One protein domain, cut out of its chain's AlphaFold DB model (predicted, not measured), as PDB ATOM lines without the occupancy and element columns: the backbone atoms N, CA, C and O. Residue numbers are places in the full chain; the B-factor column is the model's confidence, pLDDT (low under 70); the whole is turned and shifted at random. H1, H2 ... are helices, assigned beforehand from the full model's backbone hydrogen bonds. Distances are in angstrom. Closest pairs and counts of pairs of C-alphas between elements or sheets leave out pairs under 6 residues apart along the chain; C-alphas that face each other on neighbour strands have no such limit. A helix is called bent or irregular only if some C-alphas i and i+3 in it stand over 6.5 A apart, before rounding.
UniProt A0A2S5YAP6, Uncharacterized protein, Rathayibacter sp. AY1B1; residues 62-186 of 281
ATOM      1  N   ALA A  62      -6.580 -40.088 -37.729       93.50
ATOM      2  CA  ALA A  62      -7.292 -40.428 -36.497       93.50
ATOM      3  C   ALA A  62      -7.124 -39.350 -35.415       93.50
ATOM      4  O   ALA A  62      -8.072 -39.029 -34.701       93.50
ATOM      5  N   TYR A  63      -5.930 -38.760 -35.313       95.12
ATOM      6  CA  TYR A  63      -5.664 -37.686 -34.364       95.12
ATOM      7  C   TYR A  63      -6.404 -36.403 -34.755       95.12
ATOM      8  O   TYR A  63      -7.025 -35.775 -33.898       95.12
ATOM      9  N   THR A  64      -6.394 -36.035 -36.041       95.62
ATOM     10  CA  THR A  64      -7.126 -34.851 -36.520       95.62
ATOM     11  C   THR A  64      -8.628 -34.998 -36.291       95.62
ATOM     12  O   THR A  64      -9.236 -34.094 -35.723       95.62
ATOM     13  N   ALA A  65      -9.208 -36.159 -36.616       96.44
ATOM     14  CA  ALA A  65     -10.625 -36.435 -36.386       96.44
ATOM     15  C   ALA A  65     -11.001 -36.393 -34.893       96.44
ATOM     16  O   ALA A  65     -12.000 -35.775 -34.523       96.44
ATOM     17  N   ALA A  66     -10.188 -37.003 -34.021       97.44
ATOM     18  CA  ALA A  66     -10.414 -36.960 -32.576       97.44
ATOM     19  C   ALA A  66     -10.371 -35.519 -32.041       97.44
ATOM     20  O   ALA A  66     -11.220 -35.124 -31.241       97.44
ATOM     21  N   ARG A  67      -9.412 -34.714 -32.511       97.88
ATOM     22  CA  ARG A  67      -9.264 -33.316 -32.099       97.88
ATOM     23  C   ARG A  67     -10.437 -32.452 -32.555       97.88
ATOM     24  O   ARG A  67     -10.943 -31.672 -31.755       97.88
ATOM     25  N   GLU A  68     -10.885 -32.598 -33.799       97.81
ATOM     26  CA  GLU A  68     -12.055 -31.879 -34.322       97.81
ATOM     27  C   GLU A  68     -13.326 -32.221 -33.537       97.81
ATOM     28  O   GLU A  68     -14.049 -31.317 -33.115       97.81
ATOM     29  N   ALA A  69     -13.561 -33.507 -33.262       97.25
ATOM     30  CA  ALA A  69     -14.694 -33.947 -32.451       97.25
ATOM     31  C   ALA A  69     -14.630 -33.396 -31.016       97.25
ATOM     32  O   ALA A  69     -15.629 -32.891 -30.499       97.25
ATOM     33  N   GLY A  70     -13.453 -33.446 -30.385       97.75
ATOM     34  CA  GLY A  70     -13.237 -32.907 -29.043       97.75
ATOM     35  C   GLY A  70     -13.461 -31.395 -28.968       97.75
ATOM     36  O   GLY A  70     -14.117 -30.917 -28.043       97.75
ATOM     37  N   LEU A  71     -12.981 -30.636 -29.957       98.25
ATOM     38  CA  LEU A  71     -13.202 -29.188 -30.037       98.25
ATOM     39  C   LEU A  71     -14.682 -28.848 -30.238       98.25
ATOM     40  O   LEU A  71     -15.215 -28.025 -29.496       98.25
ATOM     41  N   ALA A  72     -15.364 -29.525 -31.165       97.88
ATOM     42  CA  ALA A  72     -16.791 -29.315 -31.398       97.88
ATOM     43  C   ALA A  72     -17.624 -29.583 -30.134       97.88
ATOM     44  O   ALA A  72     -18.503 -28.795 -29.779       97.88
ATOM     45  N   LEU A  73     -17.317 -30.666 -29.410       97.94
ATOM     46  CA  LEU A  73     -17.989 -30.988 -28.155       97.94
ATOM     47  C   LEU A  73     -17.696 -29.956 -27.060       97.94
ATOM     48  O   LEU A  73     -18.601 -29.585 -26.306       97.94
ATOM     49  N   ARG A  74     -16.442 -29.512 -26.940       98.19
ATOM     50  CA  ARG A  74     -16.049 -28.492 -25.964       98.19
ATOM     51  C   ARG A  74     -16.825 -27.204 -26.201       98.19
ATOM     52  O   ARG A  74     -17.380 -26.658 -25.251       98.19
ATOM     53  N   ASP A  75     -16.885 -26.745 -27.442       98.19
ATOM     54  CA  ASP A  75     -17.525 -25.480 -27.788       98.19
ATOM     55  C   ASP A  75     -19.049 -25.549 -27.553       98.19
ATOM     56  O   ASP A  75     -19.615 -24.639 -26.945       98.19
ATOM     57  N   ASP A  76     -19.702 -26.671 -27.891       97.75
ATOM     58  CA  ASP A  76     -21.110 -26.919 -27.529       97.75
ATOM     59  C   ASP A  76     -21.310 -26.957 -26.000       97.75
ATOM     60  O   ASP A  76     -22.251 -26.372 -25.464       97.75
ATOM     61  N   SER A  77     -20.393 -27.581 -25.258       97.06
ATOM     62  CA  SER A  77     -20.465 -27.650 -23.792       97.06
ATOM     63  C   SER A  77     -20.303 -26.276 -23.132       97.06
ATOM     64  O   SER A  77     -21.007 -25.969 -22.168       97.06
ATOM     65  N   LEU A  78     -19.419 -25.424 -23.655       96.50
ATOM     66  CA  LEU A  78     -19.245 -24.047 -23.186       96.50
ATOM     67  C   LEU A  78     -20.473 -23.182 -23.500       96.50
ATOM     68  O   LEU A  78     -20.905 -22.399 -22.647       96.50
ATOM     69  N   ALA A  79     -21.083 -23.358 -24.675       95.31
ATOM     70  CA  ALA A  79     -22.344 -22.703 -25.014       95.31
ATOM     71  C   ALA A  79     -23.465 -23.119 -24.045       95.31
ATOM     72  O   ALA A  79     -24.174 -22.264 -23.510       95.31
ATOM     73  N   LEU A  80     -23.570 -24.415 -23.730       95.00
ATOM     74  CA  LEU A  80     -24.535 -24.928 -22.755       95.00
ATOM     75  C   LEU A  80     -24.291 -24.369 -21.345       95.00
ATOM     76  O   LEU A  80     -25.238 -23.978 -20.658       95.00
ATOM     77  N   LEU A  81     -23.036 -24.308 -20.898       94.81
ATOM     78  CA  LEU A  81     -22.670 -23.732 -19.599       94.81
ATOM     79  C   LEU A  81     -23.013 -22.243 -19.512       94.81
ATOM     80  O   LEU A  81     -23.488 -21.789 -18.471       94.81
ATOM     81  N   THR A  82     -22.821 -21.498 -20.597       92.94
ATOM     82  CA  THR A  82     -23.181 -20.075 -20.665       92.94
ATOM     83  C   THR A  82     -24.696 -19.895 -20.572       92.94
ATOM     84  O   THR A  82     -25.176 -19.102 -19.771       92.94
ATOM     85  N   ALA A  83     -25.462 -20.697 -21.313       87.69
ATOM     86  CA  ALA A  83     -26.925 -20.639 -21.314       87.69
ATOM     87  C   ALA A  83     -27.562 -21.027 -19.971       87.69
ATOM     88  O   ALA A  83     -28.603 -20.509 -19.579       87.69
ATOM     89  N   THR A  84     -26.945 -21.974 -19.265       87.75
ATOM     90  CA  THR A  84     -27.441 -22.488 -17.979       87.75
ATOM     91  C   THR A  84     -26.967 -21.676 -16.775       87.75
ATOM     92  O   THR A  84     -27.279 -22.042 -15.635       87.75
ATOM     93  N   ASP A  85     -26.202 -20.602 -16.992       79.25
ATOM     94  CA  ASP A  85     -25.652 -19.803 -15.903       79.25
ATOM     95  C   ASP A  85     -26.772 -19.174 -15.062       79.25
ATOM     96  O   ASP A  85     -27.771 -18.676 -15.576       79.25
ATOM     97  N   GLY A  86     -26.671 -19.308 -13.739       66.94
ATOM     98  CA  GLY A  86     -27.696 -18.868 -12.782       66.94
ATOM     99  C   GLY A  86     -28.992 -19.699 -12.724       66.94
ATOM    100  O   GLY A  86     -29.614 -19.760 -11.662       66.94
ATOM    101  N   THR A  87     -29.397 -20.388 -13.799       70.38
ATOM    102  CA  THR A  87     -30.680 -21.125 -13.860       70.38
ATOM    103  C   THR A  87     -30.574 -22.593 -13.451       70.38
ATOM    104  O   THR A  87     -31.516 -23.142 -12.869       70.38
ATOM    105  N   VAL A  88     -29.432 -23.237 -13.718       77.50
ATOM    106  CA  VAL A  88     -29.192 -24.658 -13.419       77.50
ATOM    107  C   VAL A  88     -27.928 -24.806 -12.577       77.50
ATOM    108  O   VAL A  88     -26.820 -24.965 -13.082       77.50
ATOM    109  N   ALA A  89     -28.099 -24.761 -11.257       71.69
ATOM    110  CA  ALA A  89     -27.008 -24.951 -10.306       71.69
ATOM    111  C   ALA A  89     -26.795 -26.432  -9.922       71.69
ATOM    112  O   ALA A  89     -27.656 -27.300 -10.115       71.69
ATOM    113  N   GLY A  90     -25.638 -26.710  -9.314       80.19
ATOM    114  CA  GLY A  90     -25.332 -27.967  -8.624       80.19
ATOM    115  C   GLY A  90     -24.410 -28.920  -9.388       80.19
ATOM    116  O   GLY A  90     -23.855 -28.564 -10.421       80.19
ATOM    117  N   ALA A  91     -24.299 -30.150  -8.870       85.25
ATOM    118  CA  ALA A  91     -23.266 -31.127  -9.244       85.25
ATOM    119  C   ALA A  91     -23.037 -31.279 -10.757       85.25
ATOM    120  O   ALA A  91     -21.926 -31.055 -11.199       85.25
ATOM    121  N   ALA A  92     -24.088 -31.481 -11.566       89.25
ATOM    122  CA  ALA A  92     -23.948 -31.668 -13.017       89.25
ATOM    123  C   ALA A  92     -23.193 -30.534 -13.745       89.25
ATOM    124  O   ALA A  92     -22.469 -30.794 -14.701       89.25
ATOM    125  N   ARG A  93     -23.333 -29.275 -13.300       93.50
ATOM    126  CA  ARG A  93     -22.574 -28.147 -13.870       93.50
ATOM    127  C   ARG A  93     -21.096 -28.245 -13.490       93.50
ATOM    128  O   ARG A  93     -20.230 -28.046 -14.333       93.50
ATOM    129  N   THR A  94     -20.820 -28.553 -12.224       93.06
ATOM    130  CA  THR A  94     -19.460 -28.748 -11.708       93.06
ATOM    131  C   THR A  94     -18.778 -29.940 -12.376       93.06
ATOM    132  O   THR A  94     -17.639 -29.813 -12.812       93.06
ATOM    133  N   ASP A  95     -19.485 -31.057 -12.527       94.81
ATOM    134  CA  ASP A  95     -18.979 -32.281 -13.150       94.81
ATOM    135  C   ASP A  95     -18.634 -32.041 -14.628       94.81
ATOM    136  O   ASP A  95     -17.571 -32.455 -15.094       94.81
ATOM    137  N   LEU A  96     -19.466 -31.279 -15.351       95.94
ATOM    138  CA  LEU A  96     -19.166 -30.866 -16.722       95.94
ATOM    139  C   LEU A  96     -17.934 -29.951 -16.799       95.94
ATOM    140  O   LEU A  96     -17.085 -30.156 -17.661       95.94
ATOM    141  N   LEU A  97     -17.792 -28.975 -15.898       95.81
ATOM    142  CA  LEU A  97     -16.603 -28.110 -15.859       95.81
ATOM    143  C   LEU A  97     -15.318 -28.912 -15.614       95.81
ATOM    144  O   LEU A  97     -14.309 -28.673 -16.278       95.81
ATOM    145  N   VAL A  98     -15.363 -29.887 -14.703       97.19
ATOM    146  CA  VAL A  98     -14.242 -30.802 -14.444       97.19
ATOM    147  C   VAL A  98     -13.919 -31.630 -15.691       97.19
ATOM    148  O   VAL A  98     -12.753 -31.717 -16.081       97.19
ATOM    149  N   ALA A  99     -14.932 -32.184 -16.361       97.94
ATOM    150  CA  ALA A  99     -14.741 -32.967 -17.579       97.94
ATOM    151  C   ALA A  99     -14.170 -32.130 -18.740       97.94
ATOM    152  O   ALA A  99     -13.281 -32.599 -19.450       97.94
ATOM    153  N   ILE A 100     -14.604 -30.873 -18.900       97.88
ATOM    154  CA  ILE A 100     -14.028 -29.938 -19.881       97.88
ATOM    155  C   ILE A 100     -12.559 -29.638 -19.558       97.88
ATOM    156  O   ILE A 100     -11.736 -29.573 -20.470       97.88
ATOM    157  N   GLY A 101     -12.204 -29.493 -18.278       97.94
ATOM    158  CA  GLY A 101     -10.809 -29.343 -17.856       97.94
ATOM    159  C   GLY A 101      -9.938 -30.529 -18.286       97.94
ATOM    160  O   GLY A 101      -8.874 -30.332 -18.873       97.94
ATOM    161  N   ALA A 102     -10.420 -31.757 -18.076       97.88
ATOM    162  CA  ALA A 102      -9.730 -32.972 -18.517       97.88
ATOM    163  C   ALA A 102      -9.635 -33.083 -20.053       97.88
ATOM    164  O   ALA A 102      -8.605 -33.502 -20.589       97.88
ATOM    165  N   LEU A 103     -10.685 -32.671 -20.772       98.19
ATOM    166  CA  LEU A 103     -10.686 -32.608 -22.233       98.19
ATOM    167  C   LEU A 103      -9.655 -31.605 -22.760       98.19
ATOM    168  O   LEU A 103      -8.895 -31.949 -23.661       98.19
ATOM    169  N   ASN A 104      -9.567 -30.405 -22.180       98.06
ATOM    170  CA  ASN A 104      -8.567 -29.408 -22.571       98.06
ATOM    171  C   ASN A 104      -7.140 -29.931 -22.376       98.06
ATOM    172  O   ASN A 104      -6.340 -29.852 -23.304       98.06
ATOM    173  N   ALA A 105      -6.857 -30.559 -21.232       97.75
ATOM    174  CA  ALA A 105      -5.559 -31.188 -20.991       97.75
ATOM    175  C   ALA A 105      -5.245 -32.291 -22.024       97.75
ATOM    176  O   ALA A 105      -4.107 -32.437 -22.463       97.75
ATOM    177  N   SER A 106      -6.257 -33.047 -22.459       98.00
ATOM    178  CA  SER A 106      -6.091 -34.085 -23.487       98.00
ATOM    179  C   SER A 106      -5.862 -33.498 -24.885       98.00
ATOM    180  O   SER A 106      -5.068 -34.043 -25.648       98.00
ATOM    181  N   LEU A 107      -6.519 -32.379 -25.217       97.25
ATOM    182  CA  LEU A 107      -6.374 -31.657 -26.491       97.25
ATOM    183  C   LEU A 107      -5.011 -30.964 -26.655       97.25
ATOM    184  O   LEU A 107      -4.624 -30.654 -27.784       97.25
ATOM    185  N   GLU A 108      -4.313 -30.695 -25.551       96.31
ATOM    186  CA  GLU A 108      -2.924 -30.213 -25.537       96.31
ATOM    187  C   GLU A 108      -1.906 -31.347 -25.759       96.31
ATOM    188  O   GLU A 108      -0.773 -31.093 -26.167       96.31
ATOM    189  N   GLY A 109      -2.306 -32.598 -25.516       92.94
ATOM    190  CA  GLY A 109      -1.489 -33.786 -25.747       92.94
ATOM    191  C   GLY A 109      -1.491 -34.264 -27.204       92.94
ATOM    192  O   GLY A 109      -2.150 -33.709 -28.074       92.94
ATOM    193  N   VAL A 110      -0.759 -35.351 -27.470       91.81
ATOM    194  CA  VAL A 110      -0.611 -35.953 -28.817       91.81
ATOM    195  C   VAL A 110      -1.333 -37.300 -28.980       91.81
ATOM    196  O   VAL A 110      -1.183 -37.973 -29.997       91.81
ATOM    197  N   SER A 111      -2.113 -37.728 -27.983       96.00
ATOM    198  CA  SER A 111      -2.790 -39.032 -27.985       96.00
ATOM    199  C   SER A 111      -4.241 -38.919 -28.460       96.00
ATOM    200  O   SER A 111      -5.077 -38.317 -27.787       96.00
ATOM    201  N   ALA A 112      -4.556 -39.556 -29.592       96.75
ATOM    202  CA  ALA A 112      -5.924 -39.639 -30.108       96.75
ATOM    203  C   ALA A 112      -6.867 -40.405 -29.156       96.75
ATOM    204  O   ALA A 112      -8.022 -40.013 -28.983       96.75
ATOM    205  N   ASP A 113      -6.368 -41.453 -28.492       97.56
ATOM    206  CA  ASP A 113      -7.148 -42.257 -27.541       97.56
ATOM    207  C   ASP A 113      -7.501 -41.465 -26.277       97.56
ATOM    208  O   ASP A 113      -8.634 -41.536 -25.789       97.56
ATOM    209  N   ALA A 114      -6.558 -40.661 -25.768       97.75
ATOM    210  CA  ALA A 114      -6.804 -39.780 -24.629       97.75
ATOM    211  C   ALA A 114      -7.856 -38.715 -24.968       97.75
ATOM    212  O   ALA A 114      -8.802 -38.524 -24.202       97.75
ATOM    213  N   ILE A 115      -7.745 -38.083 -26.147       98.31
ATOM    214  CA  ILE A 115      -8.737 -37.111 -26.631       98.31
ATOM    215  C   ILE A 115     -10.112 -37.768 -26.748       98.31
ATOM    216  O   ILE A 115     -11.091 -37.214 -26.253       98.31
ATOM    217  N   THR A 116     -10.198 -38.954 -27.351       98.25
ATOM    218  CA  THR A 116     -11.472 -39.667 -27.534       98.25
ATOM    219  C   THR A 116     -12.111 -40.015 -26.191       98.25
ATOM    220  O   THR A 116     -13.280 -39.713 -25.972       98.25
ATOM    221  N   THR A 117     -11.331 -40.558 -25.253       98.38
ATOM    222  CA  THR A 117     -11.805 -40.911 -23.906       98.38
ATOM    223  C   THR A 117     -12.322 -39.685 -23.152       98.38
ATOM    224  O   THR A 117     -13.418 -39.711 -22.591       98.38
ATOM    225  N   ALA A 118     -11.564 -38.585 -23.168       98.12
ATOM    226  CA  ALA A 118     -11.974 -37.346 -22.519       98.12
ATOM    227  C   ALA A 118     -13.202 -36.716 -23.199       98.12
ATOM    228  O   ALA A 118     -14.075 -36.179 -22.519       98.12
ATOM    229  N   THR A 119     -13.305 -36.829 -24.527       98.38
ATOM    230  CA  THR A 119     -14.463 -36.371 -25.310       98.38
ATOM    231  C   THR A 119     -15.714 -37.153 -24.914       98.38
ATOM    232  O   THR A 119     -16.742 -36.551 -24.618       98.38
ATOM    233  N   THR A 120     -15.643 -38.481 -24.811       98.06
ATOM    234  CA  THR A 120     -16.776 -39.296 -24.345       98.06
ATOM    235  C   THR A 120     -17.203 -38.909 -22.929       98.06
ATOM    236  O   THR A 120     -18.382 -38.633 -22.711       98.06
ATOM    237  N   ALA A 121     -16.257 -38.791 -21.992       97.75
ATOM    238  CA  ALA A 121     -16.553 -38.407 -20.610       97.75
ATOM    239  C   ALA A 121     -17.209 -37.015 -20.512       97.75
ATOM    240  O   ALA A 121     -18.200 -36.839 -19.802       97.75
ATOM    241  N   ALA A 122     -16.709 -36.022 -21.256       98.00
ATOM    242  CA  ALA A 122     -17.334 -34.700 -21.332       98.00
ATOM    243  C   ALA A 122     -18.734 -34.763 -21.967       98.00
ATOM    244  O   ALA A 122     -19.654 -34.074 -21.519       98.00
ATOM    245  N   GLY A 123     -18.921 -35.627 -22.967       97.06
ATOM    246  CA  GLY A 123     -20.201 -35.843 -23.635       97.06
ATOM    247  C   GLY A 123     -21.266 -36.395 -22.694       97.06
ATOM    248  O   GLY A 123     -22.404 -35.926 -22.725       97.06
ATOM    249  N   GLU A 124     -20.898 -37.325 -21.813       96.56
ATOM    250  CA  GLU A 124     -21.779 -37.866 -20.773       96.56
ATOM    251  C   GLU A 124     -22.220 -36.783 -19.782       96.56
ATOM    252  O   GLU A 124     -23.415 -36.645 -19.508       96.56
ATOM    253  N   GLN A 125     -21.288 -35.955 -19.296       97.12
ATOM    254  CA  GLN A 125     -21.622 -34.870 -18.362       97.12
ATOM    255  C   GLN A 125     -22.487 -33.784 -19.015       97.12
ATOM    256  O   GLN A 125     -23.411 -33.255 -18.392       97.12
ATOM    257  N   ARG A 126     -22.245 -33.481 -20.295       96.69
ATOM    258  CA  ARG A 126     -23.067 -32.549 -21.082       96.69
ATOM    259  C   ARG A 126     -24.501 -33.063 -21.211       96.69
ATOM    260  O   ARG A 126     -25.445 -32.308 -20.978       96.69
ATOM    261  N   THR A 127     -24.662 -34.347 -21.524       95.81
ATOM    262  CA  THR A 127     -25.969 -35.018 -21.579       95.81
ATOM    263  C   THR A 127     -26.673 -34.959 -20.224       95.81
ATOM    264  O   THR A 127     -27.827 -34.540 -20.160       95.81
ATOM    265  N   ALA A 128     -25.974 -35.262 -19.126       94.88
ATOM    266  CA  ALA A 128     -26.540 -35.191 -17.778       94.88
ATOM    267  C   ALA A 128     -27.022 -33.772 -17.405       94.88
ATOM    268  O   ALA A 128     -28.074 -33.602 -16.777       94.88
ATOM    269  N   LEU A 129     -26.289 -32.730 -17.811       95.31
ATOM    270  CA  LEU A 129     -26.716 -31.343 -17.612       95.31
ATOM    271  C   LEU A 129     -27.966 -31.006 -18.445       95.31
ATOM    272  O   LEU A 129     -28.897 -30.380 -17.933       95.31
ATOM    273  N   ALA A 130     -28.028 -31.449 -19.698       95.62
ATOM    274  CA  ALA A 130     -29.189 -31.244 -20.560       95.62
ATOM    275  C   ALA A 130     -30.442 -31.993 -20.066       95.62
ATOM    276  O   ALA A 130     -31.550 -31.452 -20.090       95.62
ATOM    277  N   GLU A 131     -30.288 -33.202 -19.527       95.19
ATOM    278  CA  GLU A 131     -31.379 -33.932 -18.870       95.19
ATOM    279  C   GLU A 131     -31.903 -33.191 -17.635       95.19
ATOM    280  O   GLU A 131     -33.111 -33.165 -17.374       95.19
ATOM    281  N   ARG A 132     -31.026 -32.505 -16.895       95.19
ATOM    282  CA  ARG A 132     -31.451 -31.630 -15.797       95.19
ATOM    283  C   ARG A 132     -32.284 -30.449 -16.303       95.19
ATOM    284  O   ARG A 132     -33.298 -30.131 -15.677       95.19
ATOM    285  N   VAL A 133     -31.914 -29.839 -17.433       95.25
ATOM    286  CA  VAL A 133     -32.726 -28.795 -18.094       95.25
ATOM    287  C   VAL A 133     -34.119 -29.339 -18.441       95.25
ATOM    288  O   VAL A 133     -35.125 -28.708 -18.102       95.25
ATOM    289  N   LEU A 134     -34.208 -30.550 -19.003       95.56
ATOM    290  CA  LEU A 134     -35.489 -31.222 -19.262       95.56
ATOM    291  C   LEU A 134     -36.314 -31.444 -17.985       95.56
ATOM    292  O   LEU A 134     -37.528 -31.213 -17.979       95.56
ATOM    293  N   GLY A 135     -35.687 -31.855 -16.881       94.38
ATOM    294  CA  GLY A 135     -36.357 -32.008 -15.584       94.38
ATOM    295  C   GLY A 135     -36.965 -30.696 -15.064       94.38
ATOM    296  O   GLY A 135     -38.094 -30.655 -14.564       94.38
ATOM    297  N   LEU A 136     -36.256 -29.581 -15.238       92.88
ATOM    298  CA  LEU A 136     -36.747 -28.257 -14.844       92.88
ATOM    299  C   LEU A 136     -37.895 -27.776 -15.739       92.88
ATOM    300  O   LEU A 136     -38.883 -27.227 -15.243       92.88
ATOM    301  N   ALA A 137     -37.813 -28.009 -17.045       94.19
ATOM    302  CA  ALA A 137     -38.882 -27.668 -17.978       94.19
ATOM    303  C   ALA A 137     -40.156 -28.484 -17.718       94.19
ATOM    304  O   ALA A 137     -41.246 -27.922 -17.600       94.19
ATOM    305  N   THR A 138     -40.023 -29.798 -17.527       94.75
ATOM    306  CA  THR A 138     -41.160 -30.691 -17.240       94.75
ATOM    307  C   THR A 138     -41.841 -30.359 -15.914       94.75
ATOM    308  O   THR A 138     -43.069 -30.307 -15.862       94.75
ATOM    309  N   SER A 139     -41.082 -30.037 -14.861       93.94
ATOM    310  CA  SER A 139     -41.666 -29.552 -13.598       93.94
ATOM    311  C   SER A 139     -42.384 -28.206 -13.754       93.94
ATOM    312  O   SER A 139     -43.424 -27.976 -13.131       93.94
ATOM    313  N   THR A 140     -41.889 -27.331 -14.636       93.38
ATOM    314  CA  THR A 140     -42.539 -26.050 -14.945       93.38
ATOM    315  C   THR A 140     -43.857 -26.268 -15.687       93.38
ATOM    316  O   THR A 140     -44.874 -25.697 -15.289       93.38
ATOM    317  N   LEU A 141     -43.892 -27.156 -16.685       94.06
ATOM    318  CA  LEU A 141     -45.129 -27.551 -17.372       94.06
ATOM    319  C   LEU A 141     -46.143 -28.177 -16.404       94.06
ATOM    320  O   LEU A 141     -47.314 -27.795 -16.410       94.06
ATOM    321  N   ALA A 142     -45.690 -29.070 -15.519       94.12
ATOM    322  CA  ALA A 142     -46.533 -29.723 -14.517       94.12
ATOM    323  C   ALA A 142     -47.143 -28.739 -13.505       94.12
ATOM    324  O   ALA A 142     -48.222 -28.991 -12.974       94.12
ATOM    325  N   SER A 143     -46.491 -27.596 -13.260       91.69
ATOM    326  CA  SER A 143     -47.041 -26.544 -12.396       91.69
ATOM    327  C   SER A 143     -48.276 -25.850 -12.984       91.69
ATOM    328  O   SER A 143     -48.964 -25.128 -12.266       91.69
ATOM    329  N   GLY A 144     -48.558 -26.037 -14.282       89.19
ATOM    330  CA  GLY A 144     -49.719 -25.452 -14.955       89.19
ATOM    331  C   GLY A 144     -49.689 -23.924 -15.053       89.19
ATOM    332  O   GLY A 144     -50.711 -23.312 -15.358       89.19
ATOM    333  N   ARG A 145     -48.541 -23.283 -14.800       83.88
ATOM    334  CA  ARG A 145     -48.398 -21.819 -14.839       83.88
ATOM    335  C   ARG A 145     -48.400 -21.273 -16.272       83.88
ATOM    336  O   ARG A 145     -48.153 -22.001 -17.233       83.88
ATOM    337  N   GLY A 146     -48.688 -19.976 -16.394       88.12
ATOM    338  CA  GLY A 146     -48.683 -19.223 -17.653       88.12
ATOM    339  C   GLY A 146     -49.854 -19.504 -18.599       88.12
ATOM    340  O   GLY A 146     -50.776 -20.256 -18.286       88.12
ATOM    341  N   SER A 147     -49.830 -18.856 -19.768       92.75
ATOM    342  CA  SER A 147     -50.840 -19.037 -20.817       92.75
ATOM    343  C   SER A 147     -50.649 -20.356 -21.575       92.75
ATOM    344  O   SER A 147     -49.553 -20.916 -21.619       92.75
ATOM    345  N   THR A 148     -51.714 -20.844 -22.218       93.88
ATOM    346  CA  THR A 148     -51.672 -22.040 -23.080       93.88
ATOM    347  C   THR A 148     -50.633 -21.909 -24.192       93.88
ATOM    348  O   THR A 148     -49.876 -22.845 -24.417       93.88
ATOM    349  N   SER A 149     -50.542 -20.733 -24.818       95.50
ATOM    350  CA  SER A 149     -49.558 -20.442 -25.867       95.50
ATOM    351  C   SER A 149     -48.112 -20.561 -25.367       95.50
ATOM    352  O   SER A 149     -47.317 -21.249 -25.997       95.50
ATOM    353  N   ARG A 150     -47.770 -19.996 -24.198       94.81
ATOM    354  CA  ARG A 150     -46.407 -20.125 -23.643       94.81
ATOM    355  C   ARG A 150     -46.060 -21.571 -23.287       94.81
ATOM    356  O   ARG A 150     -44.938 -22.010 -23.513       94.81
ATOM    357  N   ARG A 151     -47.024 -22.330 -22.758       95.75
ATOM    358  CA  ARG A 151     -46.819 -23.758 -22.473       95.75
ATOM    359  C   ARG A 151     -46.631 -24.592 -23.739       95.75
ATOM    360  O   ARG A 151     -45.860 -25.544 -23.692       95.75
ATOM    361  N   ALA A 152     -47.299 -24.239 -24.840       96.62
ATOM    362  CA  ALA A 152     -47.097 -24.899 -26.128       96.62
ATOM    363  C   ALA A 152     -45.653 -24.700 -26.616       96.62
ATOM    364  O   ALA A 152     -44.967 -25.684 -26.855       96.62
ATOM    365  N   VAL A 153     -45.146 -23.460 -26.591       97.75
ATOM    366  CA  VAL A 153     -43.749 -23.156 -26.964       97.75
ATOM    367  C   VAL A 153     -42.742 -23.944 -26.117       97.75
ATOM    368  O   VAL A 153     -41.808 -24.533 -26.655       97.75
ATOM    369  N   LEU A 154     -42.937 -24.014 -24.793       97.25
ATOM    370  CA  LEU A 154     -42.062 -24.816 -23.929       97.25
ATOM    371  C   LEU A 154     -42.163 -26.323 -24.226       97.25
ATOM    372  O   LEU A 154     -41.171 -27.036 -24.106       97.25
ATOM    373  N   THR A 155     -43.345 -26.817 -24.597       97.75
ATOM    374  CA  THR A 155     -43.538 -28.230 -24.957       97.75
ATOM    375  C   THR A 155     -42.771 -28.570 -26.232       97.75
ATOM    376  O   THR A 155     -41.997 -29.525 -26.218       97.75
ATOM    377  N   ASP A 156     -42.889 -27.739 -27.268       98.31
ATOM    378  CA  ASP A 156     -42.175 -27.920 -28.538       98.31
ATOM    379  C   ASP A 156     -40.653 -27.899 -28.323       98.31
ATOM    380  O   ASP A 156     -39.935 -28.786 -28.792       98.31
ATOM    381  N   ALA A 157     -40.149 -26.945 -27.531       98.00
ATOM    382  CA  ALA A 157     -38.725 -26.863 -27.200       98.00
ATOM    383  C   ALA A 157     -38.230 -28.113 -26.445       98.00
ATOM    384  O   ALA A 157     -37.138 -28.625 -26.707       98.00
ATOM    385  N   VAL A 158     -39.035 -28.645 -25.517       98.12
ATOM    386  CA  VAL A 158     -38.723 -29.880 -24.776       98.12
ATOM    387  C   VAL A 158     -38.671 -31.094 -25.705       98.12
ATOM    388  O   VAL A 158     -37.794 -31.947 -25.543       98.12
ATOM    389  N   GLU A 159     -39.582 -31.197 -26.669       98.25
ATOM    390  CA  GLU A 159     -39.566 -32.269 -27.670       98.25
ATOM    391  C   GLU A 159     -38.345 -32.170 -28.585       98.25
ATOM    392  O   GLU A 159     -37.669 -33.178 -28.816       98.25
ATOM    393  N   GLN A 160     -37.993 -30.959 -29.017       97.94
ATOM    394  CA  GLN A 160     -36.786 -30.719 -29.802       97.94
ATOM    395  C   GLN A 160     -35.521 -31.132 -29.038       97.94
ATOM    396  O   GLN A 160     -34.683 -31.848 -29.589       97.94
ATOM    397  N   LEU A 161     -35.394 -30.761 -27.760       97.62
ATOM    398  CA  LEU A 161     -34.249 -31.155 -26.932       97.62
ATOM    399  C   LEU A 161     -34.159 -32.679 -26.751       97.62
ATOM    400  O   LEU A 161     -33.072 -33.243 -26.845       97.62
ATOM    401  N   ARG A 162     -35.287 -33.374 -26.557       97.88
ATOM    402  CA  ARG A 162     -35.309 -34.849 -26.496       97.88
ATOM    403  C   ARG A 162     -34.863 -35.493 -27.809       97.88
ATOM    404  O   ARG A 162     -34.108 -36.459 -27.779       97.88
ATOM    405  N   SER A 163     -35.307 -34.954 -28.942       97.88
ATOM    406  CA  SER A 163     -34.904 -35.425 -30.274       97.88
ATOM    407  C   SER A 163     -33.397 -35.244 -30.509       97.88
ATOM    408  O   SER A 163     -32.704 -36.155 -30.968       97.88
ATOM    409  N   VAL A 164     -32.853 -34.094 -30.106       97.19
ATOM    410  CA  VAL A 164     -31.415 -33.803 -30.191       97.19
ATOM    411  C   VAL A 164     -30.597 -34.743 -29.303       97.19
ATOM    412  O   VAL A 164     -29.599 -35.295 -29.761       97.19
ATOM    413  N   LEU A 165     -31.045 -35.007 -28.074       95.75
ATOM    414  CA  LEU A 165     -30.387 -35.972 -27.186       95.75
ATOM    415  C   LEU A 165     -30.411 -37.398 -27.750       95.75
ATOM    416  O   LEU A 165     -29.410 -38.100 -27.659       95.75
ATOM    417  N   ALA A 166     -31.514 -37.811 -28.379       95.06
ATOM    418  CA  ALA A 166     -31.620 -39.129 -29.003       95.06
ATOM    419  C   ALA A 166     -30.722 -39.285 -30.244       95.06
ATOM    420  O   ALA A 166     -30.227 -40.376 -30.512       95.06
ATOM    421  N   SER A 167     -30.510 -38.203 -30.997       94.19
ATOM    422  CA  SER A 167     -29.636 -38.193 -32.181       94.19
ATOM    423  C   SER A 167     -28.156 -37.958 -31.856       94.19
ATOM    424  O   SER A 167     -27.310 -38.153 -32.725       94.19
ATOM    425  N   GLY A 168     -27.830 -37.543 -30.627       87.81
ATOM    426  CA  GLY A 168     -26.461 -37.229 -30.208       87.81
ATOM    427  C   GLY A 168     -25.898 -35.935 -30.806       87.81
ATOM    428  O   GLY A 168     -24.693 -35.703 -30.721       87.81
ATOM    429  N   ALA A 169     -26.744 -35.093 -31.408       91.94
ATOM    430  CA  ALA A 169     -26.337 -33.836 -32.031       91.94
ATOM    431  C   ALA A 169     -25.877 -32.779 -30.996       91.94
ATOM    432  O   ALA A 169     -25.838 -33.018 -29.785       91.94
ATOM    433  N   ALA A 170     -25.492 -31.593 -31.474       93.56
ATOM    434  CA  ALA A 170     -25.160 -30.451 -30.618       93.56
ATOM    435  C   ALA A 170     -26.377 -30.060 -29.760       93.56
ATOM    436  O   ALA A 170     -27.454 -29.780 -30.288       93.56
ATOM    437  N   VAL A 171     -26.217 -30.087 -28.435       95.50
ATOM    438  CA  VAL A 171     -27.336 -30.001 -27.482       95.50
ATOM    439  C   VAL A 171     -27.590 -28.562 -27.045       95.50
ATOM    440  O   VAL A 171     -28.730 -28.223 -26.708       95.50
ATOM    441  N   ALA A 172     -26.573 -27.696 -27.068       95.38
ATOM    442  CA  ALA A 172     -26.684 -26.347 -26.526       95.38
ATOM    443  C   ALA A 172     -27.818 -25.516 -27.152       95.38
ATOM    444  O   ALA A 172     -28.592 -24.950 -26.379       95.38
ATOM    445  N   PRO A 173     -28.021 -25.477 -28.487       95.94
ATOM    446  CA  PRO A 173     -29.083 -24.659 -29.079       95.94
ATOM    447  C   PRO A 173     -30.486 -25.069 -28.612       95.94
ATOM    448  O   PRO A 173     -31.321 -24.222 -28.303       95.94
ATOM    449  N   ALA A 174     -30.744 -26.376 -28.511       96.44
ATOM    450  CA  ALA A 174     -32.033 -26.878 -28.048       96.44
ATOM    451  C   ALA A 174     -32.230 -26.640 -26.541       96.44
ATOM    452  O   ALA A 174     -33.331 -26.312 -26.100       96.44
ATOM    453  N   ALA A 175     -31.166 -26.757 -25.741       95.38
ATOM    454  CA  ALA A 175     -31.218 -26.440 -24.318       95.38
ATOM    455  C   ALA A 175     -31.473 -24.946 -24.065       95.38
ATOM    456  O   ALA A 175     -32.286 -24.617 -23.201       95.38
ATOM    457  N   VAL A 176     -30.847 -24.054 -24.842       94.88
ATOM    458  CA  VAL A 176     -31.111 -22.604 -24.818       94.88
ATOM    459  C   VAL A 176     -32.586 -22.330 -25.091       94.88
ATOM    460  O   VAL A 176     -33.237 -21.679 -24.279       94.88
ATOM    461  N   ALA A 177     -33.144 -22.902 -26.163       95.88
ATOM    462  CA  ALA A 177     -34.554 -22.717 -26.511       95.88
ATOM    463  C   ALA A 177     -35.500 -23.142 -25.373       95.88
ATOM    464  O   ALA A 177     -36.500 -22.475 -25.100       95.88
ATOM    465  N   VAL A 178     -35.174 -24.226 -24.660       96.44
ATOM    466  CA  VAL A 178     -35.937 -24.658 -23.479       96.44
ATOM    467  C   VAL A 178     -35.833 -23.650 -22.334       96.44
ATOM    468  O   VAL A 178     -36.843 -23.366 -21.687       96.44
ATOM    469  N   ILE A 179     -34.640 -23.123 -22.058       93.56
ATOM    470  CA  ILE A 179     -34.418 -22.148 -20.982       93.56
ATOM    471  C   ILE A 179     -35.186 -20.854 -21.276       93.56
ATOM    472  O   ILE A 179     -35.965 -20.416 -20.427       93.56
ATOM    473  N   GLU A 180     -35.069 -20.320 -22.492       93.44
ATOM    474  CA  GLU A 180     -35.772 -19.109 -22.932       93.44
ATOM    475  C   GLU A 180     -37.297 -19.279 -22.899       93.44
ATOM    476  O   GLU A 180     -38.019 -18.420 -22.391       93.44
ATOM    477  N   ALA A 181     -37.815 -20.417 -23.373       94.00
ATOM    478  CA  ALA A 181     -39.249 -20.706 -23.332       94.00
ATOM    479  C   ALA A 181     -39.776 -20.881 -21.897       94.00
ATOM    480  O   ALA A 181     -40.953 -20.624 -21.615       94.00
ATOM    481  N   ARG A 182     -38.917 -21.333 -20.977       93.00
ATOM    482  CA  ARG A 182     -39.255 -21.552 -19.569       93.00
ATOM    483  C   ARG A 182     -39.274 -20.253 -18.772       93.00
ATOM    484  O   ARG A 182     -40.137 -20.110 -17.908       93.00
ATOM    485  N   GLU A 183     -38.347 -19.339 -19.020       89.88
ATOM    486  CA  GLU A 183     -38.172 -18.101 -18.253       89.88
ATOM    487  C   GLU A 183     -39.470 -17.309 -17.993       89.88
ATOM    488  O   GLU A 183     -39.781 -17.070 -16.823       89.88
ATOM    489  N   PRO A 184     -40.340 -17.027 -18.988       88.31
ATOM    490  CA  PRO A 184     -41.586 -16.283 -18.764       88.31
ATOM    491  C   PRO A 184     -42.669 -17.061 -17.991       88.31
ATOM    492  O   PRO A 184     -43.788 -16.556 -17.825       88.31
ATOM    493  N   LEU A 185     -42.397 -18.305 -17.587       85.50
ATOM    494  CA  LEU A 185     -43.271 -19.167 -16.785       85.50
ATOM    495  C   LEU A 185     -42.772 -19.330 -15.343       85.50
ATOM    496  O   LEU A 185     -43.509 -19.856 -14.497       85.50
ATOM    497  N   VAL A 186     -41.539 -18.907 -15.054       81.12
ATOM    498  CA  VAL A 186     -40.978 -18.935 -13.705       81.12
ATOM    499  C   VAL A 186     -41.486 -17.702 -12.952       81.12
ATOM    500  O   VAL A 186     -41.283 -16.583 -13.410       81.12
TER     501      VAL A 186
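This is residues 62 to 186 of the 281 residues of an uncharacterized protein of Rathayibacter sp. AY1B1 (UniProt A0A2S5YAP6). Five helices lie lengthwise in a rod built on one long helix, H3: H1 and H2 pack on its first part, and H4 and H5 pack on its second part. Each end of the rod is a group of three helices that share H3, and H1 and H5 meet between the groups, running the same way. The 125 printed residues hold five named helices in the order H1, H2, H3, H4, H5 and no named strand; the class is all helix. They form an up-and-down bundle, each helix running against the one before it. The whole is compact, with a radius of gyration of the C-alphas of 15.8 A and spans of 54 by 26 by 16 A.

H1 takes residues 62 to 83 and is 31.7 A long, beginning at C-alpha 62 at (-7.292, -40.428, -36.497). H2, residues 91 to 108, measures 26.1 A. H3, residues 112 to 142, is the longest at 44.6 A and ends at C-alpha 142 at (-46.533, -29.723, -14.517). H4, residues 148 to 167, measures 28.8 A. H5, residues 172 to 185, measures 20.5 A and ends at C-alpha 185 at (-43.271, -19.167, -16.785); it is irregular, but only just, with C-alphas 181 and 184 6.8 A apart.

H3 is the hub and touches the four other helices. With residues 112 to 126 alone it touches H1, the same way at a shallow tilt of 27 degrees; the closest C-alphas, of Tyr 63 and Ala 112, are 4.7 A apart. H2 and H3 form a helical hairpin at 23 degrees, closest at the C-alphas of Ala 99 and Ala 122, 4.9 A. H1 and H2 are a hairpin too, at a shallow tilt of 32 degrees, only just short of steep; their closest C-alphas, of Arg 67 and Leu 107, are 6.5 A apart. With residues 127 to 141 alone H3 touches H4, opposite ways at 22 degrees, closest at the C-alphas of Leu 134 and Val 158, 6.5 A. H4 and H5 form a hairpin at 21 degrees, closest at the C-alphas of Leu 161 and Ala 174, 4.9 A. H1 touches H5 with residues 76 to 83 alone, the same way at 9 degrees. H2 is apart from H4 and H5, and H1 from H4. Every O i to N i+4 pair is within hydrogen-bond range in H1, H2, H3 and H4; in H5, 8 of 10 are.

The two C-alphas farthest apart, of Val 110 and Ser 147, are 53.6 A apart. The printed part has no cut. The link from H1 to H2 is short, and the other three are tight. The mean pLDDT of the printed part is 94.2, and one residue, Gly 86, is under 70.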